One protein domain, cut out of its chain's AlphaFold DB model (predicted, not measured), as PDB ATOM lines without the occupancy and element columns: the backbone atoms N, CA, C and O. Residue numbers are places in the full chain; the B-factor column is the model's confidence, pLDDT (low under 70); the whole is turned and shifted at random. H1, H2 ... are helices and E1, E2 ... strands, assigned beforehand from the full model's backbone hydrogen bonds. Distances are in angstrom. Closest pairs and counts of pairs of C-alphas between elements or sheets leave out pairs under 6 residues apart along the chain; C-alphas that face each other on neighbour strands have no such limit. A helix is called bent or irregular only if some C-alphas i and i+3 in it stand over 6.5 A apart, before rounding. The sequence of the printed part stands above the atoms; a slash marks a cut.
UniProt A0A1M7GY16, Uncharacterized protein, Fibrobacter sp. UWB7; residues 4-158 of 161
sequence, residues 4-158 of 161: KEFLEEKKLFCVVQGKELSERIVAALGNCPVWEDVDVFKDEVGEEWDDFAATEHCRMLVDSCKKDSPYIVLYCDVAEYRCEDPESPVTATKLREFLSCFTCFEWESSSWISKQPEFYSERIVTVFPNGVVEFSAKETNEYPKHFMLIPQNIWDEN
ATOM      1  N   LYS A   4     174.729 132.162  99.928       90.06
ATOM      2  CA  LYS A   4     174.285 132.242 101.327       90.06
ATOM      3  C   LYS A   4     174.942 133.407 102.071       90.06
ATOM      4  O   LYS A   4     174.233 134.178 102.701       90.06
ATOM      5  N   GLU A   5     176.260 133.577 101.929       89.31
ATOM      6  CA  GLU A   5     176.998 134.711 102.515       89.31
ATOM      7  C   GLU A   5     176.473 136.058 101.992       89.31
ATOM      8  O   GLU A   5     176.297 136.994 102.763       89.31
ATOM      9  N   PHE A   6     176.159 136.148 100.694       88.81
ATOM     10  CA  PHE A   6     175.551 137.343 100.105       88.81
ATOM     11  C   PHE A   6     174.171 137.646 100.703       88.81
ATOM     12  O   PHE A   6     173.897 138.778 101.098       88.81
ATOM     13  N   LEU A   7     173.293 136.641 100.777       89.38
ATOM     14  CA  LEU A   7     171.939 136.817 101.304       89.38
ATOM     15  C   LEU A   7     171.960 137.191 102.798       89.38
ATOM     16  O   LEU A   7     171.116 137.970 103.242       89.38
ATOM     17  N   GLU A   8     172.942 136.686 103.550       88.75
ATOM     18  CA  GLU A   8     173.172 137.028 104.956       88.75
ATOM     19  C   GLU A   8     173.684 138.469 105.098       88.75
ATOM     20  O   GLU A   8     173.103 139.252 105.849       88.75
ATOM     21  N   GLU A   9     174.697 138.873 104.318       87.31
ATOM     22  CA  GLU A   9     175.236 140.244 104.319       87.31
ATOM     23  C   GLU A   9     174.149 141.285 104.004       87.31
ATOM     24  O   GLU A   9     174.096 142.357 104.610       87.31
ATOM     25  N   LYS A  10     173.249 140.963 103.067       85.38
ATOM     26  CA  LYS A  10     172.128 141.832 102.682       85.38
ATOM     27  C   LYS A  10     170.914 141.720 103.607       85.38
ATOM     28  O   LYS A  10     169.922 142.403 103.357       85.38
ATOM     29  N   LYS A  11     170.986 140.903 104.666       86.31
ATOM     30  CA  LYS A  11     169.910 140.681 105.650       86.31
ATOM     31  C   LYS A  11     168.589 140.244 105.009       86.31
ATOM     32  O   LYS A  11     167.504 140.630 105.446       86.31
ATOM     33  N   LEU A  12     168.693 139.453 103.942       83.44
ATOM     34  CA  LEU A  12     167.560 138.990 103.138       83.44
ATOM     35  C   LEU A  12     166.937 137.700 103.674       83.44
ATOM     36  O   LEU A  12     165.891 137.279 103.183       83.44
ATOM     37  N   PHE A  13     167.563 137.080 104.674       87.19
ATOM     38  CA  PHE A  13     167.006 135.944 105.388       87.19
ATOM     39  C   PHE A  13     167.492 135.883 106.838       87.19
ATOM     40  O   PHE A  13     168.502 136.483 107.198       87.19
ATOM     41  N   CYS A  14     166.774 135.113 107.654       83.25
ATOM     42  CA  CYS A  14     167.182 134.679 108.987       83.25
ATOM     43  C   CYS A  14     166.589 133.286 109.258       83.25
ATOM     44  O   CYS A  14     165.611 132.892 108.616       83.25
ATOM     45  N   VAL A  15     167.182 132.548 110.197       90.00
ATOM     46  CA  VAL A  15     166.626 131.289 110.707       90.00
ATOM     47  C   VAL A  15     165.555 131.617 111.744       90.00
ATOM     48  O   VAL A  15     165.844 132.278 112.737       90.00
ATOM     49  N   VAL A  16     164.334 131.129 111.535       89.81
ATOM     50  CA  VAL A  16     163.177 131.419 112.393       89.81
ATOM     51  C   VAL A  16     162.379 130.172 112.717       89.81
ATOM     52  O   VAL A  16     162.337 129.231 111.928       89.81
ATOM     53  N   GLN A  17     161.699 130.159 113.861       91.69
ATOM     54  CA  GLN A  17     160.875 129.025 114.283       91.69
ATOM     55  C   GLN A  17     159.679 129.465 115.132       91.69
ATOM     56  O   GLN A  17     159.657 130.564 115.688       91.69
ATOM     57  N   GLY A  18     158.677 128.592 115.249       88.44
ATOM     58  CA  GLY A  18     157.520 128.808 116.116       88.44
ATOM     59  C   GLY A  18     156.808 130.142 115.858       88.44
ATOM     60  O   GLY A  18     156.326 130.411 114.754       88.44
ATOM     61  N   LYS A  19     156.722 130.981 116.898       86.94
ATOM     62  CA  LYS A  19     156.026 132.272 116.826       86.94
ATOM     63  C   LYS A  19     156.722 133.255 115.877       86.94
ATOM     64  O   LYS A  19     156.037 133.889 115.083       86.94
ATOM     65  N   GLU A  20     158.051 133.324 115.907       88.81
ATOM     66  CA  GLU A  20     158.831 134.237 115.056       88.81
ATOM     67  C   GLU A  20     158.664 133.901 113.571       88.81
ATOM     68  O   GLU A  20     158.545 134.794 112.738       88.81
ATOM     69  N   LEU A  21     158.568 132.610 113.232       91.00
ATOM     70  CA  LEU A  21     158.246 132.177 111.870       91.00
ATOM     71  C   LEU A  21     156.857 132.663 111.439       91.00
ATOM     72  O   LEU A  21     156.695 133.155 110.326       91.00
ATOM     73  N   SER A  22     155.863 132.561 112.323       89.81
ATOM     74  CA  SER A  22     154.504 133.029 112.026       89.81
ATOM     75  C   SER A  22     154.481 134.542 111.798       89.81
ATOM     76  O   SER A  22     153.938 135.003 110.799       89.81
ATOM     77  N   GLU A  23     155.127 135.313 112.677       90.56
ATOM     78  CA  GLU A  23     155.240 136.770 112.536       90.56
ATOM     79  C   GLU A  23     156.007 137.144 111.260       90.56
ATOM     80  O   GLU A  23     155.614 138.061 110.540       90.56
ATOM     81  N   ARG A  24     157.033 136.373 110.889       89.25
ATOM     82  CA  ARG A  24     157.765 136.614 109.649       89.25
ATOM     83  C   ARG A  24     156.946 136.353 108.396       89.25
ATOM     84  O   ARG A  24     157.085 137.110 107.437       89.25
ATOM     85  N   ILE A  25     156.132 135.297 108.387       90.19
ATOM     86  CA  ILE A  25     155.217 134.990 107.281       90.19
ATOM     87  C   ILE A  25     154.232 136.146 107.088       90.19
ATOM     88  O   ILE A  25     154.044 136.598 105.960       90.19
ATOM     89  N   VAL A  26     153.666 136.672 108.180       89.12
ATOM     90  CA  VAL A  26     152.779 137.847 108.142       89.12
ATOM     91  C   VAL A  26     153.514 139.056 107.563       89.12
ATOM     92  O   VAL A  26     153.041 139.662 106.604       89.12
ATOM     93  N   ALA A  27     154.714 139.355 108.065       88.00
ATOM     94  CA  ALA A  27     155.532 140.454 107.562       88.00
ATOM     95  C   ALA A  27     155.906 140.282 106.074       88.00
ATOM     96  O   ALA A  27     155.914 141.249 105.319       88.00
ATOM     97  N   ALA A  28     156.181 139.055 105.620       85.50
ATOM     98  CA  ALA A  28     156.485 138.772 104.216       85.50
ATOM     99  C   ALA A  28     155.265 139.012 103.311       85.50
ATOM    100  O   ALA A  28     155.405 139.599 102.241       85.50
ATOM    101  N   LEU A  29     154.064 138.629 103.760       84.38
ATOM    102  CA  LEU A  29     152.807 138.931 103.063       84.38
ATOM    103  C   LEU A  29     152.501 140.437 103.026       84.38
ATOM    104  O   LEU A  29     151.913 140.912 102.056       84.38
ATOM    105  N   GLY A  30     152.928 141.172 104.053       80.31
ATOM    106  CA  GLY A  30     152.812 142.625 104.164       80.31
ATOM    107  C   GLY A  30     153.892 143.432 103.428       80.31
ATOM    108  O   GLY A  30     153.960 144.638 103.613       80.31
ATOM    109  N   ASN A  31     154.732 142.818 102.584       77.50
ATOM    110  CA  ASN A  31     155.840 143.489 101.880       77.50
ATOM    111  C   ASN A  31     156.961 144.032 102.786       77.50
ATOM    112  O   ASN A  31     157.591 145.036 102.456       77.50
ATOM    113  N   CYS A  32     157.272 143.361 103.893       82.44
ATOM    114  CA  CYS A  32     158.467 143.641 104.689       82.44
ATOM    115  C   CYS A  32     159.584 142.644 104.314       82.44
ATOM    116  O   CYS A  32     159.583 141.506 104.794       82.44
ATOM    117  N   PRO A  33     160.527 142.975 103.411       73.31
ATOM    118  CA  PRO A  33     161.530 142.017 102.943       73.31
ATOM    119  C   PRO A  33     162.761 141.903 103.852       73.31
ATOM    120  O   PRO A  33     163.426 140.868 103.825       73.31
ATOM    121  N   VAL A  34     163.062 142.920 104.664       78.12
ATOM    122  CA  VAL A  34     164.238 142.950 105.546       78.12
ATOM    123  C   VAL A  34     163.878 142.389 106.919       78.12
ATOM    124  O   VAL A  34     162.845 142.728 107.485       78.12
ATOM    125  N   TRP A  35     164.734 141.518 107.459       69.19
ATOM    126  CA  TRP A  35     164.475 140.854 108.741       69.19
ATOM    127  C   TRP A  35     164.419 141.816 109.936       69.19
ATOM    128  O   TRP A  35     163.566 141.672 110.806       69.19
ATOM    129  N   GLU A  36     165.321 142.798 109.981       68.88
ATOM    130  CA  GLU A  36     165.447 143.724 111.119       68.88
ATOM    131  C   GLU A  36     164.242 144.655 111.293       68.88
ATOM    132  O   GLU A  36     164.097 145.267 112.348       68.88
ATOM    133  N   ASP A  37     163.361 144.712 110.296       76.06
ATOM    134  CA  ASP A  37     162.244 145.643 110.264       76.06
ATOM    135  C   ASP A  37     160.918 144.993 110.680       76.06
ATOM    136  O   ASP A  37     159.902 145.665 110.630       76.06
ATOM    137  N   VAL A  38     160.868 143.719 111.099       81.19
ATOM    138  CA  VAL A  38     159.578 143.051 111.396       81.19
ATOM    139  C   VAL A  38     158.822 143.717 112.550       81.19
ATOM    140  O   VAL A  38     157.619 143.944 112.425       81.19
ATOM    141  N   ASP A  39     159.502 144.057 113.649       81.19
ATOM    142  CA  ASP A  39     158.871 144.738 114.791       81.19
ATOM    143  C   ASP A  39     158.441 146.165 114.422       81.19
ATOM    144  O   ASP A  39     157.329 146.582 114.736       81.19
ATOM    145  N   VAL A  40     159.295 146.886 113.686       83.06
ATOM    146  CA  VAL A  40     159.006 148.242 113.193       83.06
ATOM    147  C   VAL A  40     157.816 148.217 112.240       83.06
ATOM    148  O   VAL A  40     156.879 148.990 112.393       83.06
ATOM    149  N   PHE A  41     157.817 147.282 111.297       83.44
ATOM    150  CA  PHE A  41     156.754 147.083 110.327       83.44
ATOM    151  C   PHE A  41     155.438 146.741 111.019       83.44
ATOM    152  O   PHE A  41     154.408 147.306 110.677       83.44
ATOM    153  N   LYS A  42     155.462 145.860 112.025       84.50
ATOM    154  CA  LYS A  42     154.283 145.523 112.829       84.50
ATOM    155  C   LYS A  42     153.695 146.747 113.531       84.50
ATOM    156  O   LYS A  42     152.477 146.916 113.517       84.50
ATOM    157  N   ASP A  43     154.543 147.601 114.101       85.38
ATOM    158  CA  ASP A  43     154.117 148.859 114.719       85.38
ATOM    159  C   ASP A  43     153.572 149.859 113.679       85.38
ATOM    160  O   ASP A  43     152.607 150.570 113.961       85.38
ATOM    161  N   GLU A  44     154.152 149.901 112.475       85.31
ATOM    162  CA  GLU A  44     153.720 150.770 111.372       85.31
ATOM    163  C   GLU A  44     152.370 150.355 110.775       85.31
ATOM    164  O   GLU A  44     151.525 151.217 110.527       85.31
ATOM    165  N   VAL A  45     152.151 149.055 110.551       82.69
ATOM    166  CA  VAL A  45     150.910 148.550 109.939       82.69
ATOM    167  C   VAL A  45     149.757 148.410 110.932       82.69
ATOM    168  O   VAL A  45     148.596 148.414 110.523       82.69
ATOM    169  N   GLY A  46     150.043 148.325 112.235       84.50
ATOM    170  CA  GLY A  46     149.038 148.359 113.297       84.50
ATOM    171  C   GLY A  46     147.899 147.355 113.083       84.50
ATOM    172  O   GLY A  46     148.116 146.147 113.108       84.50
ATOM    173  N   GLU A  47     146.679 147.857 112.875       80.06
ATOM    174  CA  GLU A  47     145.469 147.035 112.697       80.06
ATOM    175  C   GLU A  47     145.516 146.149 111.435       80.06
ATOM    176  O   GLU A  47     144.950 145.056 111.441       80.06
ATOM    177  N   GLU A  48     146.253 146.543 110.388       81.94
ATOM    178  CA  GLU A  48     146.396 145.735 109.164       81.94
ATOM    179  C   GLU A  48     147.209 144.450 109.406       81.94
ATOM    180  O   GLU A  48     147.084 143.477 108.659       81.94
ATOM    181  N   TRP A  49     148.018 144.400 110.472       86.12
ATOM    182  CA  TRP A  49     148.761 143.196 110.853       86.12
ATOM    183  C   TRP A  49     147.831 142.007 111.107       86.12
ATOM    184  O   TRP A  49     148.073 140.895 110.622       86.12
ATOM    185  N   ASP A  50     146.760 142.243 111.865       85.19
ATOM    186  CA  ASP A  50     145.791 141.208 112.212       85.19
ATOM    187  C   ASP A  50     145.001 140.762 110.972       85.19
ATOM    188  O   ASP A  50     144.710 139.571 110.823       85.19
ATOM    189  N   ASP A  51     144.748 141.677 110.032       84.50
ATOM    190  CA  ASP A  51     144.133 141.359 108.744       84.50
ATOM    191  C   ASP A  51     145.033 140.446 107.900       84.50
ATOM    192  O   ASP A  51     144.565 139.422 107.387       84.50
ATOM    193  N   PHE A  52     146.338 140.745 107.800       82.00
ATOM    194  CA  PHE A  52     147.304 139.880 107.112       82.00
ATOM    195  C   PHE A  52     147.373 138.490 107.753       82.00
ATOM    196  O   PHE A  52     147.305 137.476 107.044       82.00
ATOM    197  N   ALA A  53     147.446 138.434 109.086       86.25
ATOM    198  CA  ALA A  53     147.484 137.192 109.850       86.25
ATOM    199  C   ALA A  53     146.205 136.349 109.692       86.25
ATOM    200  O   ALA A  53     146.262 135.117 109.713       86.25
ATOM    201  N   ALA A  54     145.051 136.989 109.485       86.00
ATOM    202  CA  ALA A  54     143.771 136.316 109.281       86.00
ATOM    203  C   ALA A  54     143.577 135.762 107.853       86.00
ATOM    204  O   ALA A  54     142.687 134.924 107.624       86.00
ATOM    205  N   THR A  55     144.401 136.185 106.885       84.88
ATOM    206  CA  THR A  55     144.271 135.727 105.495       84.88
ATOM    207  C   THR A  55     144.393 134.205 105.373       84.88
ATOM    208  O   THR A  55     145.130 133.540 106.100       84.88
ATOM    209  N   GLU A  56     143.654 133.630 104.423       87.00
ATOM    210  CA  GLU A  56     143.722 132.194 104.119       87.00
ATOM    211  C   GLU A  56     145.144 131.755 103.751       87.00
ATOM    212  O   GLU A  56     145.628 130.749 104.257       87.00
ATOM    213  N   HIS A  57     145.850 132.559 102.957       83.81
ATOM    214  CA  HIS A  57     147.222 132.285 102.533       83.81
ATOM    215  C   HIS A  57     148.201 132.266 103.708       83.81
ATOM    216  O   HIS A  57     149.028 131.362 103.780       83.81
ATOM    217  N   CYS A  58     148.083 133.206 104.655       87.62
ATOM    218  CA  CYS A  58     148.897 133.181 105.870       87.62
ATOM    219  C   CYS A  58     148.671 131.886 106.653       87.62
ATOM    220  O   CYS A  58     149.632 131.227 107.043       87.62
ATOM    221  N   ARG A  59     147.406 131.482 106.830       87.44
ATOM    222  CA  ARG A  59     147.066 130.226 107.512       87.44
ATOM    223  C   ARG A  59     147.637 129.014 106.786       87.44
ATOM    224  O   ARG A  59     148.302 128.205 107.417       87.44
ATOM    225  N   MET A  60     147.477 128.932 105.465       88.62
ATOM    226  CA  MET A  60     148.049 127.850 104.659       88.62
ATOM    227  C   MET A  60     149.576 127.778 104.769       88.62
ATOM    228  O   MET A  60     150.122 126.682 104.876       88.62
ATOM    229  N   LEU A  61     150.269 128.920 104.758       89.88
ATOM    230  CA  LEU A  61     151.727 128.981 104.892       89.88
ATOM    231  C   LEU A  61     152.185 128.508 106.272       89.88
ATOM    232  O   LEU A  61     153.060 127.651 106.364       89.88
ATOM    233  N   VAL A  62     151.556 129.013 107.335       89.75
ATOM    234  CA  VAL A  62     151.853 128.603 108.715       89.75
ATOM    235  C   VAL A  62     151.562 127.114 108.921       89.75
ATOM    236  O   VAL A  62     152.389 126.411 109.498       89.75
ATOM    237  N   ASP A  63     150.437 126.609 108.408       89.94
ATOM    238  CA  ASP A  63     150.035 125.200 108.532       89.94
ATOM    239  C   ASP A  63     150.917 124.251 107.702       89.94
ATOM    240  O   ASP A  63     151.054 123.074 108.040       89.94
ATOM    241  N   SER A  64     151.541 124.753 106.632       88.75
ATOM    242  CA  SER A  64     152.501 123.992 105.821       88.75
ATOM    243  C   SER A  64     153.865 123.848 106.506       88.75
ATOM    244  O   SER A  64     154.649 122.965 106.150       88.75
ATOM    245  N   CYS A  65     154.154 124.682 107.508       88.25
ATOM    246  CA  CYS A  65     155.381 124.620 108.289       88.25
ATOM    247  C   CYS A  65     155.238 123.703 109.511       88.25
ATOM    248  O   CYS A  65     154.238 123.696 110.230       88.25
ATOM    249  N   LYS A  66     156.293 122.942 109.818       84.00
ATOM    250  CA  LYS A  66     156.356 122.175 111.069       84.00
ATOM    251  C   LYS A  66     156.588 123.128 112.247       84.00
ATOM    252  O   LYS A  66     157.610 123.806 112.282       84.00
ATOM    253  N   LYS A  67     155.682 123.117 113.234       75.44
ATOM    254  CA  LYS A  67     155.691 124.032 114.399       75.44
ATOM    255  C   LYS A  67     157.033 124.136 115.134       75.44
ATOM    256  O   LYS A  67     157.400 125.231 115.547       75.44
ATOM    257  N   ASP A  68     157.753 123.021 115.258       80.19
ATOM    258  CA  ASP A  68     159.015 122.933 116.009       80.19
ATOM    259  C   ASP A  68     160.253 122.859 115.102       80.19
ATOM    260  O   ASP A  68     161.326 122.453 115.541       80.19
ATOM    261  N   SER A  69     160.111 123.164 113.809       87.62
ATOM    262  CA  SER A  69     161.236 123.155 112.873       87.62
ATOM    263  C   SER A  69     161.625 124.577 112.476       87.62
ATOM    264  O   SER A  69     160.741 125.395 112.219       87.62
ATOM    265  N   PRO A  70     162.930 124.870 112.399       93.75
ATOM    266  CA  PRO A  70     163.411 126.138 111.886       93.75
ATOM    267  C   PRO A  70     163.294 126.216 110.362       93.75
ATOM    268  O   PRO A  70     163.515 125.233 109.646       93.75
ATOM    269  N   TYR A  71     162.970 127.408 109.878       95.06
ATOM    270  CA  TYR A  71     162.841 127.747 108.466       95.06
ATOM    271  C   TYR A  71     163.627 129.016 108.149       95.06
ATOM    272  O   TYR A  71     163.802 129.896 108.988       95.06
ATOM    273  N   ILE A  72     164.063 129.110 106.901       93.38
ATOM    274  CA  ILE A  72     164.544 130.326 106.263       93.38
ATOM    275  C   ILE A  72     163.366 130.955 105.525       93.38
ATOM    276  O   ILE A  72     162.728 130.270 104.727       93.38
ATOM    277  N   VAL A  73     163.097 132.243 105.748       91.19
ATOM    278  CA  VAL A  73     162.169 133.019 104.908       91.19
ATOM    279  C   VAL A  73     162.985 133.907 103.982       91.19
ATOM    280  O   VAL A  73     163.749 134.740 104.466       91.19
ATOM    281  N   LEU A  74     162.826 133.735 102.670       90.00
ATOM    282  CA  LEU A  74     163.596 134.463 101.664       90.00
ATOM    283  C   LEU A  74     162.677 135.127 100.639       90.00
ATOM    284  O   LEU A  74     161.960 134.431  99.924       90.00
ATOM    285  N   TYR A  75     162.741 136.455 100.536       86.88
ATOM    286  CA  TYR A  75     161.997 137.235  99.543       86.88
ATOM    287  C   TYR A  75     162.762 137.262  98.211       86.88
ATOM    288  O   TYR A  75     163.711 138.032  98.039       86.88
ATOM    289  N   CYS A  76     162.370 136.390  97.285       84.44
ATOM    290  CA  CYS A  76     163.112 136.081  96.064       84.44
ATOM    291  C   CYS A  76     163.300 137.314  95.175       84.44
ATOM    292  O   CYS A  76     164.419 137.587  94.753       84.44
ATOM    293  N   ASP A  77     162.249 138.109  94.960       79.12
ATOM    294  CA  ASP A  77     162.321 139.261  94.048       79.12
ATOM    295  C   ASP A  77     163.253 140.357  94.572       79.12
ATOM    296  O   ASP A  77     164.009 140.973  93.823       79.12
ATOM    297  N   VAL A  78     163.240 140.581  95.887       81.69
ATOM    298  CA  VAL A  78     164.118 141.564  96.528       81.69
ATOM    299  C   VAL A  78     165.556 141.069  96.501       81.69
ATOM    300  O   VAL A  78     166.463 141.858  96.245       81.69
ATOM    301  N   ALA A  79     165.774 139.771  96.711       84.62
ATOM    302  CA  ALA A  79     167.095 139.183  96.572       84.62
ATOM    303  C   ALA A  79     167.630 139.313  95.138       84.62
ATOM    304  O   ALA A  79     168.769 139.737  94.961       84.62
ATOM    305  N   GLU A  80     166.802 139.049  94.126       83.31
ATOM    306  CA  GLU A  80     167.167 139.236  92.720       83.31
ATOM    307  C   GLU A  80     167.475 140.696  92.386       83.31
ATOM    308  O   GLU A  80     168.509 140.965  91.778       83.31
ATOM    309  N   TYR A  81     166.649 141.642  92.840       82.12
ATOM    310  CA  TYR A  81     166.891 143.072  92.645       82.12
ATOM    311  C   TYR A  81     168.234 143.517  93.246       82.12
ATOM    312  O   TYR A  81     168.987 144.273  92.635       82.12
ATOM    313  N   ARG A  82     168.603 142.997  94.426       81.25
ATOM    314  CA  ARG A  82     169.911 143.267  95.051       81.25
ATOM    315  C   ARG A  82     171.086 142.637  94.290       81.25
ATOM    316  O   ARG A  82     172.221 143.049  94.517       81.25
ATOM    317  N   CYS A  83     170.832 141.675  93.403       81.25
ATOM    318  CA  CYS A  83     171.825 141.077  92.508       81.25
ATOM    319  C   CYS A  83     171.977 141.817  91.167       81.25
ATOM    320  O   CYS A  83     172.836 141.433  90.372       81.25
ATOM    321  N   GLU A  84     171.159 142.837  90.883       78.44
ATOM    322  CA  GLU A  84     171.290 143.665  89.671       78.44
ATOM    323  C   GLU A  84     172.391 144.732  89.791       78.44
ATOM    324  O   GLU A  84     172.731 145.385  88.801       78.44
ATOM    325  N   ASP A  85     172.980 144.891  90.980       75.12
ATOM    326  CA  ASP A  85     174.154 145.736  91.191       75.12
ATOM    327  C   ASP A  85     175.338 145.214  90.344       75.12
ATOM    328  O   ASP A  85     175.743 144.059  90.520       75.12
ATOM    329  N   PRO A  86     175.924 146.030  89.442       71.62
ATOM    330  CA  PRO A  86     177.073 145.635  88.626       71.62
ATOM    331  C   PRO A  86     178.295 145.185  89.439       71.62
ATOM    332  O   PRO A  86     179.153 144.482  88.905       71.62
ATOM    333  N   GLU A  87     178.394 145.604  90.703       73.50
ATOM    334  CA  GLU A  87     179.472 145.230  91.621       73.50
ATOM    335  C   GLU A  87     179.148 143.963  92.432       73.50
ATOM    336  O   GLU A  87     180.024 143.422  93.113       73.50
ATOM    337  N   SER A  88     177.915 143.445  92.344       75.88
ATOM    338  CA  SER A  88     177.525 142.210  93.019       75.88
ATOM    339  C   SER A  88     178.243 141.002  92.402       75.88
ATOM    340  O   SER A  88     178.116 140.735  91.203       75.88
ATOM    341  N   PRO A  89     178.946 140.182  93.202       78.25
ATOM    342  CA  PRO A  89     179.541 138.942  92.708       78.25
ATOM    343  C   PRO A  89     178.497 137.837  92.460       78.25
ATOM    344  O   PRO A  89     178.819 136.808  91.860       78.25
ATOM    345  N   VAL A  90     177.256 138.040  92.918       87.12
ATOM    346  CA  VAL A  90     176.106 137.163  92.683       87.12
ATOM    347  C   VAL A  90     175.179 137.840  91.682       87.12
ATOM    348  O   VAL A  90     174.653 138.917  91.953       87.12
ATOM    349  N   THR A  91     174.971 137.201  90.532       87.88
ATOM    350  CA  THR A  91     174.029 137.673  89.511       87.88
ATOM    351  C   THR A  91     172.633 137.119  89.771       87.88
ATOM    352  O   THR A  91     172.491 136.041  90.355       87.88
ATOM    353  N   ALA A  92     171.600 137.797  89.261       84.94
ATOM    354  CA  ALA A  92     170.224 137.295  89.324       84.94
ATOM    355  C   ALA A  92     170.106 135.874  88.737       84.94
ATOM    356  O   ALA A  92     169.459 135.013  89.323       84.94
ATOM    357  N   THR A  93     170.804 135.578  87.633       84.81
ATOM    358  CA  THR A  93     170.838 134.227  87.047       84.81
ATOM    359  C   THR A  93     171.373 133.180  88.023       84.81
ATOM    360  O   THR A  93     170.725 132.157  88.218       84.81
ATOM    361  N   LYS A  94     172.509 133.443  88.683       87.75
ATOM    362  CA  LYS A  94     173.087 132.505  89.658       87.75
ATOM    363  C   LYS A  94     172.194 132.315  90.881       87.75
ATOM    364  O   LYS A  94     172.091 131.206  91.397       87.75
ATOM    365  N   LEU A  95     171.542 133.383  91.343       87.88
ATOM    366  CA  LEU A  95     170.585 133.291  92.444       87.88
ATOM    367  C   LEU A  95     169.404 132.387  92.067       87.88
ATOM    368  O   LEU A  95     169.036 131.515  92.846       87.88
ATOM    369  N   ARG A  96     168.853 132.531  90.858       85.44
ATOM    370  CA  ARG A  96     167.767 131.666  90.368       85.44
ATOM    371  C   ARG A  96     168.180 130.201  90.282       85.44
ATOM    372  O   ARG A  96     167.440 129.331  90.731       85.44
ATOM    373  N   GLU A  97     169.375 129.929  89.757       85.62
ATOM    374  CA  GLU A  97     169.939 128.574  89.712       85.62
ATOM    375  C   GLU A  97     170.063 127.974  91.122       85.62
ATOM    376  O   GLU A  97     169.639 126.842  91.357       85.62
ATOM    377  N   PHE A  98     170.544 128.754  92.092       88.31
ATOM    378  CA  PHE A  98     170.595 128.342  93.494       88.31
ATOM    379  C   PHE A  98     169.213 128.033  94.078       88.31
ATOM    380  O   PHE A  98     169.031 126.979  94.689       88.31
ATOM    381  N   LEU A  99     168.232 128.916  93.869       87.62
ATOM    382  CA  LEU A  99     166.881 128.731  94.401       87.62
ATOM    383  C   LEU A  99     166.177 127.512  93.792       87.62
ATOM    384  O   LEU A  99     165.466 126.797  94.499       87.62
ATOM    385  N   SER A 100     166.449 127.205  92.520       82.44
ATOM    386  CA  SER A 100     165.890 126.030  91.837       82.44
ATOM    387  C   SER A 100     166.286 124.695  92.480       82.44
ATOM    388  O   SER A 100     165.542 123.716  92.416       82.44
ATOM    389  N   CYS A 101     167.424 124.653  93.183       85.94
ATOM    390  CA  CYS A 101     167.881 123.450  93.876       85.94
ATOM    391  C   CYS A 101     166.962 123.049  95.047       85.94
ATOM    392  O   CYS A 101     167.011 121.907  95.498       85.94
ATOM    393  N   PHE A 102     166.116 123.963  95.536       85.94
ATOM    394  CA  PHE A 102     165.182 123.704  96.633       85.94
ATOM    395  C   PHE A 102     163.819 123.182  96.178       85.94
ATOM    396  O   PHE A 102     163.088 122.638  97.001       85.94
ATOM    397  N   THR A 103     163.454 123.327  94.906       73.06
ATOM    398  CA  THR A 103     162.085 123.051  94.441       73.06
ATOM    399  C   THR A 103     161.968 121.787  93.584       73.06
ATOM    400  O   THR A 103     160.856 121.308  93.384       73.06
ATOM    401  N   CYS A 104     163.092 121.174  93.173       56.72
ATOM    402  CA  CYS A 104     163.254 119.859  92.508       56.72
ATOM    403  C   CYS A 104     162.399 119.548  91.259       56.72
ATOM    404  O   CYS A 104     162.695 118.574  90.569       56.72
ATOM    405  N   PHE A 105     161.379 120.333  90.932       51.78
ATOM    406  CA  PHE A 105     160.716 120.315  89.641       51.78
ATOM    407  C   PHE A 105     161.437 121.298  88.734       51.78
ATOM    408  O   PHE A 105     161.754 122.411  89.157       51.78
ATOM    409  N   GLU A 106     161.693 120.875  87.492       45.81
ATOM    410  CA  GLU A 106     162.012 121.803  86.411       45.81
ATOM    411  C   GLU A 106     161.068 122.992  86.551       45.81
ATOM    412  O   GLU A 106     159.847 122.836  86.627       45.81
ATOM    413  N   TRP A 107     161.665 124.167  86.696       50.28
ATOM    414  CA  TRP A 107     161.028 125.451  86.953       50.28
ATOM    415  C   TRP A 107     160.263 125.934  85.704       50.28
ATOM    416  O   TRP A 107     160.332 127.087  85.299       50.28
ATOM    417  N   GLU A 108     159.567 125.009  85.048       45.84
ATOM    418  CA  GLU A 108     158.946 125.107  83.742       45.84
ATOM    419  C   GLU A 108     157.518 124.565  83.842       45.84
ATOM    420  O   GLU A 108     157.257 123.372  83.726       45.84
ATOM    421  N   SER A 109     156.575 125.469  84.109       43.50
ATOM    422  CA  SER A 109     155.198 125.470  83.574       43.50
ATOM    423  C   SER A 109     154.242 126.301  84.431       43.50
ATOM    424  O   SER A 109     153.316 126.874  83.854       43.50
ATOM    425  N   SER A 110     154.484 126.401  85.745       42.66
ATOM    426  CA  SER A 110     153.684 127.180  86.710       42.66
ATOM    427  C   SER A 110     154.446 128.330  87.387       42.66
ATOM    428  O   SER A 110     153.817 129.261  87.879       42.66
ATOM    429  N   SER A 111     155.785 128.314  87.368       44.94
ATOM    430  CA  SER A 111     156.614 129.461  87.767       44.94
ATOM    431  C   SER A 111     156.473 130.586  86.733       44.94
ATOM    432  O   SER A 111     156.703 130.377  85.535       44.94
ATOM    433  N   TRP A 112     156.106 131.790  87.183       46.41
ATOM    434  CA  TRP A 112     155.920 132.983  86.341       46.41
ATOM    435  C   TRP A 112     157.203 133.437  85.625       46.41
ATOM    436  O   TRP A 112     157.136 134.202  84.665       46.41
ATOM    437  N   ILE A 113     158.366 132.925  86.038       46.47
ATOM    438  CA  ILE A 113     159.640 133.163  85.350       46.47
ATOM    439  C   ILE A 113     159.703 132.386  84.021       46.47
ATOM    440  O   ILE A 113     160.395 132.808  83.097       46.47
ATOM    441  N   SER A 114     158.902 131.321  83.859       40.50
ATOM    442  CA  SER A 114     158.779 130.561  82.602       40.50
ATOM    443  C   SER A 114     157.659 131.041  81.667       40.50
ATOM    444  O   SER A 114     157.688 130.741  80.472       40.50
ATOM    445  N   LYS A 115     156.659 131.781  82.166       40.59
ATOM    446  CA  LYS A 115     155.516 132.256  81.368       40.59
ATOM    447  C   LYS A 115     154.970 133.556  81.935       40.59
ATOM    448  O   LYS A 115     154.636 133.601  83.110       40.59
ATOM    449  N   GLN A 116     154.766 134.565  81.085       48.38
ATOM    450  CA  GLN A 116     153.795 135.622  81.371       48.38
ATOM    451  C   GLN A 116     152.381 135.029  81.264       48.38
ATOM    452  O   GLN A 116     151.985 134.682  80.150       48.38
ATOM    453  N   PRO A 117     151.588 134.933  82.347       42.66
ATOM    454  CA  PRO A 117     150.180 134.613  82.222       42.66
ATOM    455  C   PRO A 117     149.396 135.923  82.192       42.66
ATOM    456  O   PRO A 117     149.649 136.860  82.965       42.66
ATOM    457  N   GLU A 118     148.458 135.980  81.262       42.28
ATOM    458  CA  GLU A 118     147.430 137.003  81.154       42.28
ATOM    459  C   GLU A 118     146.700 137.167  82.501       42.28
ATOM    460  O   GLU A 118     146.511 136.203  83.237       42.28
ATOM    461  N   PHE A 119     146.373 138.418  82.834       41.38
ATOM    462  CA  PHE A 119     145.674 138.917  84.026       41.38
ATOM    463  C   PHE A 119     144.848 137.886  84.831       41.38
ATOM    464  O   PHE A 119     143.643 137.759  84.627       41.38
ATOM    465  N   TYR A 120     145.475 137.245  85.823       43.25
ATOM    466  CA  TYR A 120     144.795 136.579  86.936       43.25
ATOM    467  C   TYR A 120     145.489 136.932  88.254       43.25
ATOM    468  O   TYR A 120     146.712 136.860  88.368       43.25
ATOM    469  N   SER A 121     144.685 137.333  89.240       49.97
ATOM    470  CA  SER A 121     145.063 137.663  90.620       49.97
ATOM    471  C   SER A 121     145.273 136.400  91.464       49.97
ATOM    472  O   SER A 121     144.686 136.257  92.539       49.97
ATOM    473  N   GLU A 122     146.000 135.420  90.934       63.50
ATOM    474  CA  GLU A 122     146.156 134.127  91.592       63.50
ATOM    475  C   GLU A 122     147.276 134.225  92.632       63.50
ATOM    476  O   GLU A 122     148.424 134.552  92.320       63.50
ATOM    477  N   ARG A 123     146.909 134.007  93.896       71.06
ATOM    478  CA  ARG A 123     147.852 133.758  94.985       71.06
ATOM    479  C   ARG A 123     148.032 132.247  95.071       71.06
ATOM    480  O   ARG A 123     147.052 131.521  95.211       71.06
ATOM    481  N   ILE A 124     149.268 131.783  94.966       78.81
ATOM    482  CA  ILE A 124     149.616 130.366  94.885       78.81
ATOM    483  C   ILE A 124     150.528 130.035  96.063       78.81
ATOM    484  O   ILE A 124     151.563 130.674  96.252       78.81
ATOM    485  N   VAL A 125     150.128 129.032  96.846       82.81
ATOM    486  CA  VAL A 125     150.983 128.377  97.841       82.81
ATOM    487  C   VAL A 125     151.333 126.997  97.301       82.81
ATOM    488  O   VAL A 125     150.443 126.169  97.099       82.81
ATOM    489  N   THR A 126     152.620 126.739  97.093       85.44
ATOM    490  CA  THR A 126     153.128 125.448  96.618       85.44
ATOM    491  C   THR A 126     153.951 124.798  97.719       85.44
ATOM    492  O   THR A 126     154.891 125.403  98.223       85.44
ATOM    493  N   VAL A 127     153.623 123.557  98.087       86.62
ATOM    494  CA  VAL A 127     154.386 122.773  99.072       86.62
ATOM    495  C   VAL A 127     155.119 121.646  98.351       86.62
ATOM    496  O   VAL A 127     154.492 120.778  97.743       86.62
ATOM    497  N   PHE A 128     156.446 121.647  98.424       86.38
ATOM    498  CA  PHE A 128     157.299 120.652  97.777       86.38
ATOM    499  C   PHE A 128     157.525 119.420  98.671       86.38
ATOM    500  O   PHE A 128     157.438 119.516  99.899       86.38
ATOM    501  N   PRO A 129     157.871 118.246  98.099       86.19
ATOM    502  CA  PRO A 129     158.073 117.013  98.871       86.19
ATOM    503  C   PRO A 129     159.145 117.096  99.969       86.19
ATOM    504  O   PRO A 129     159.082 116.355 100.948       86.19
ATOM    505  N   ASN A 130     160.127 117.988  99.821       85.19
ATOM    506  CA  ASN A 130     161.180 118.238 100.808       85.19
ATOM    507  C   ASN A 130     160.756 119.219 101.923       85.19
ATOM    508  O   ASN A 130     161.548 119.502 102.819       85.19
ATOM    509  N   GLY A 131     159.515 119.714 101.898       87.25
ATOM    510  CA  GLY A 131     158.964 120.632 102.895       87.25
ATOM    511  C   GLY A 131     159.248 122.108 102.627       87.25
ATOM    512  O   GLY A 131     158.896 122.937 103.466       87.25
ATOM    513  N   VAL A 132     159.870 122.443 101.492       90.25
ATOM    514  CA  VAL A 132     159.954 123.828 101.013       90.25
ATOM    515  C   VAL A 132     158.553 124.303 100.654       90.25
ATOM    516  O   VAL A 132     157.780 123.564 100.041       90.25
ATOM    517  N   VAL A 133     158.226 125.529 101.042       90.00
ATOM    518  CA  VAL A 133     156.961 126.176 100.700       90.00
ATOM    519  C   VAL A 133     157.266 127.432  99.906       90.00
ATOM    520  O   VAL A 133     158.100 128.234 100.308       90.00
ATOM    521  N   GLU A 134     156.599 127.610  98.780       88.38
ATOM    522  CA  GLU A 134     156.722 128.791  97.934       88.38
ATOM    523  C   GLU A 134     155.398 129.546  97.941       88.38
ATOM    524  O   GLU A 134     154.329 128.945  97.808       88.38
ATOM    525  N   PHE A 135     155.476 130.862  98.106       86.81
ATOM    526  CA  PHE A 135     154.352 131.766  97.931       86.81
ATOM    527  C   PHE A 135     154.609 132.663  96.732       86.81
ATOM    528  O   PHE A 135     155.622 133.358  96.689       86.81
ATOM    529  N   SER A 136     153.664 132.690  95.798       81.06
ATOM    530  CA  SER A 136     153.665 133.613  94.667       81.06
ATOM    531  C   SER A 136     152.328 134.337  94.579       81.06
ATOM    532  O   SER A 136     151.273 133.707  94.598       81.06
ATOM    533  N   ALA A 137     152.352 135.658  94.438       75.81
ATOM    534  CA  ALA A 137     151.168 136.463  94.165       75.81
ATOM    535  C   ALA A 137     151.443 137.439  93.025       75.81
ATOM    536  O   ALA A 137     152.418 138.185  93.064       75.81
ATOM    537  N   LYS A 138     150.560 137.475  92.027       67.31
ATOM    538  CA  LYS A 138     150.581 138.501  90.981       67.31
ATOM    539  C   LYS A 138     149.449 139.488  91.234       67.31
ATOM    540  O   LYS A 138     148.282 139.163  91.026       67.31
ATOM    541  N   GLU A 139     149.778 140.689  91.695       59.91
ATOM    542  CA  GLU A 139     148.786 141.751  91.870       59.91
ATOM    543  C   GLU A 139     148.691 142.594  90.594       59.91
ATOM    544  O   GLU A 139     149.677 142.814  89.896       59.91
ATOM    545  N   THR A 140     147.487 143.052  90.246       51.75
ATOM    546  CA  THR A 140     147.200 143.684  88.945       51.75
ATOM    547  C   THR A 140     147.963 144.988  88.686       51.75
ATOM    548  O   THR A 140     147.993 145.424  87.540       51.75
ATOM    549  N   ASN A 141     148.578 145.588  89.714       55.69
ATOM    550  CA  ASN A 141     149.314 146.856  89.638       55.69
ATOM    551  C   ASN A 141     150.633 146.873  90.440       55.69
ATOM    552  O   ASN A 141     151.257 147.928  90.530       55.69
ATOM    553  N   GLU A 142     151.063 145.748  91.021       58.34
ATOM    554  CA  GLU A 142     152.313 145.667  91.792       58.34
ATOM    555  C   GLU A 142     153.280 144.673  91.147       58.34
ATOM    556  O   GLU A 142     152.888 143.826  90.336       58.34
ATOM    557  N   TYR A 143     154.559 144.773  91.512       60.22
ATOM    558  CA  TYR A 143     155.500 143.702  91.215       60.22
ATOM    559  C   TYR A 143     154.995 142.398  91.852       60.22
ATOM    560  O   TYR A 143     154.452 142.444  92.962       60.22
ATOM    561  N   PRO A 144     155.137 141.246  91.166       65.75
ATOM    562  CA  PRO A 144     154.834 139.957  91.766       65.75
ATOM    563  C   PRO A 144     155.522 139.835  93.126       65.75
ATOM    564  O   PRO A 144     156.643 140.309  93.289       65.75
ATOM    565  N   LYS A 145     154.828 139.239  94.093       74.25
ATOM    566  CA  LYS A 145     155.376 138.942  95.415       74.25
ATOM    567  C   LYS A 145     155.775 137.485  95.428       74.25
ATOM    568  O   LYS A 145     154.906 136.625  95.280       74.25
ATOM    569  N   HIS A 146     157.057 137.221  95.617       81.62
ATOM    570  CA  HIS A 146     157.592 135.876  95.668       81.62
ATOM    571  C   HIS A 146     158.511 135.707  96.873       81.62
ATOM    572  O   HIS A 146     159.531 136.387  97.009       81.62
ATOM    573  N   PHE A 147     158.173 134.758  97.744       87.50
ATOM    574  CA  PHE A 147     159.083 134.312  98.791       87.50
ATOM    575  C   PHE A 147     159.011 132.803  99.013       87.50
ATOM    576  O   PHE A 147     158.009 132.150  98.718       87.50
ATOM    577  N   MET A 148     160.088 132.260  99.573       91.38
ATOM    578  CA  MET A 148     160.218 130.851  99.925       91.38
ATOM    579  C   MET A 148     160.400 130.680 101.433       91.38
ATOM    580  O   MET A 148     161.117 131.448 102.075       91.38
ATOM    581  N   LEU A 149     159.777 129.639 101.978       93.12
ATOM    582  CA  LEU A 149     160.023 129.081 103.302       93.12
ATOM    583  C   LEU A 149     160.822 127.789 103.112       93.12
ATOM    584  O   LEU A 149     160.296 126.792 102.616       93.12
ATOM    585  N   ILE A 150     162.098 127.795 103.483       93.44
ATOM    586  CA  ILE A 150     163.014 126.668 103.265       93.44
ATOM    587  C   ILE A 150     163.335 126.038 104.625       93.44
ATOM    588  O   ILE A 150     163.896 126.731 105.471       93.44
ATOM    589  N   PRO A 151     163.014 124.754 104.876       93.94
ATOM    590  CA  PRO A 151     163.416 124.090 106.114       93.94
ATOM    591  C   PRO A 151     164.933 124.172 106.314       93.94
ATOM    592  O   PRO A 151     165.686 123.934 105.367       93.94
ATOM    593  N   GLN A 152     165.398 124.461 107.531       93.12
ATOM    594  CA  GLN A 152     166.830 124.669 107.781       93.12
ATOM    595  C   GLN A 152     167.678 123.451 107.384       93.12
ATOM    596  O   GLN A 152     168.746 123.612 106.812       93.12
ATOM    597  N   ASN A 153     167.193 122.225 107.605       91.38
ATOM    598  CA  ASN A 153     167.921 121.019 107.202       91.38
ATOM    599  C   ASN A 153     168.132 120.949 105.678       91.38
ATOM    600  O   ASN A 153     169.205 120.570 105.225       91.38
ATOM    601  N   ILE A 154     167.135 121.367 104.892       91.06
ATOM    602  CA  ILE A 154     167.236 121.433 103.431       91.06
ATOM    603  C   ILE A 154     168.157 122.584 103.009       91.06
ATOM    604  O   ILE A 154     168.956 122.434 102.083       91.06
ATOM    605  N   TRP A 155     168.075 123.729 103.696       92.19
ATOM    606  CA  TRP A 155     168.997 124.844 103.498       92.19
ATOM    607  C   TRP A 155     170.445 124.401 103.717       92.19
ATOM    608  O   TRP A 155     171.273 124.609 102.835       92.19
ATOM    609  N   ASP A 156     170.744 123.749 104.839       90.38
ATOM    610  CA  ASP A 156     172.089 123.335 105.249       90.38
ATOM    611  C   ASP A 156     172.684 122.255 104.328       90.38
ATOM    612  O   ASP A 156     173.878 122.292 104.030       90.38
ATOM    613  N   GLU A 157     171.864 121.335 103.812       87.31
ATOM    614  CA  GLU A 157     172.289 120.300 102.855       87.31
ATOM    615  C   GLU A 157     172.686 120.872 101.479       87.31
ATOM    616  O   GLU A 157     173.496 120.271 100.761       87.31
ATOM    617  N   ASN A 158     172.162 122.045 101.108       80.06
ATOM    618  CA  ASN A 158     172.457 122.680  99.829       80.06
ATOM    619  C   ASN A 158     173.800 123.436  99.866       80.06
ATOM    620  O   ASN A 158     173.910 124.538 100.404       80.06
TER     621      ASN A 158
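This is residues 4 to 158 of the 161 residues of an uncharacterized protein of Fibrobacter sp. UWB7 (UniProt A0A1M7GY16). A four-stranded antiparallel sheet stands between two unequal groups of helices. H2 and H5 cover one face, running along its strands, and H3 and H4 pack on H2 farther out; on the opposite face the helical hairpin of H6 and H7 sets out from the end of E1, and a long unnamed stretch, residues 101 to 122, leads back to E2. The printed part has 155 residues with eight named helices and four named strands, in the order H1 H2 H3 H4 H5 E1 H6 H7 E2 E3 E4 H8; the class is mixed, helices and strands, and across the sheet the strands run E1, E4, E3, E2. The whole is compact, with a radius of gyration of the C-alphas of 15.0 A, and rounded, with spans of 38 by 36 by 33 A.

H1, residues 4 to 9, begins at C-alpha 4, at (174.285, 132.242, 101.327). H2, residues 18 to 29, is the longest helix by residues and measures 17.2 A from first to last C-alpha. H3, residues 35 to 45, measures 15.6 A and is irregular, with C-alphas 36 and 39 7.6 A apart. H4 holds residues 47 to 54 and H5 residues 56 to 64, 12.1 A long. E1, residues 71 to 75, begins at C-alpha 71, at (162.841, 127.747, 108.466), and H6, residues 76 to 82, follows directly. H7 holds residues 92 to 100 and measures 12.3 A. E2, residues 123 to 127, and E3, residues 133 to 137, measure 13.4 A and 13.5 A. E4, residues 145 to 151, is the longest strand at 20.0 A, and H8, residues 152 to 157, ends at C-alpha 157, at (172.289, 120.300, 102.855).

E2, E3 and E4 form a meander, each strand the antiparallel neighbour of the one before; both E2 with E3 and E3 with E4 are hairpins. N 134 and O 126 are 2.8 A apart, N 145 and O 137 2.8 A. E1, an edge strand, is antiparallel to E4 at 161 degrees, with N 72 and O 150 2.8 A apart. Residues 15 to 16 make a short antiparallel pairing with residues 71 to 72 of E1. H2 is on the sheet over E1 and E4, at a height of 9.8 A. H5 is on the same face at a height of 9.1 A, over E3 and only just over E2, with 3 of its 9 C-alphas. H2 is the hub: it touches H5, closest C-alphas Ser 22 and Val 62 at 6.1 A; H3, Ala 27 and Val 38 at 6.1 A; and H4, Val 26 and Ala 53 at 5.6 A. H6 is on the opposite face, over none of the strands. H6 and H7, a helical hairpin, touch at a shallow tilt of 25 degrees, opposite ways, with the C-alphas of Glu 80 and Ala 92 closest at 5.0 A. H1 is close to H6 but not clearly touching it, Leu 7 and Ala 79 being closest with C-alphas 7.2 A apart. H8 only grazes the sheet, with residues 152 to 156. Every O i to N i+4 pair is within hydrogen-bond range in H1, H2, H5, H6, H7 and H8; in H3 it is 5 of 7 and in H4 3 of 4.

The two C-alphas farthest apart, those of Ala 54 and Glu 87, are 40.8 A apart. The printed part has no cut. The link from H7 to E2, with 22 residues, is the one long link. The mean pLDDT of the printed part is 79.2; residues 35 to 36, 104 to 122 and 138 to 144 are under 70.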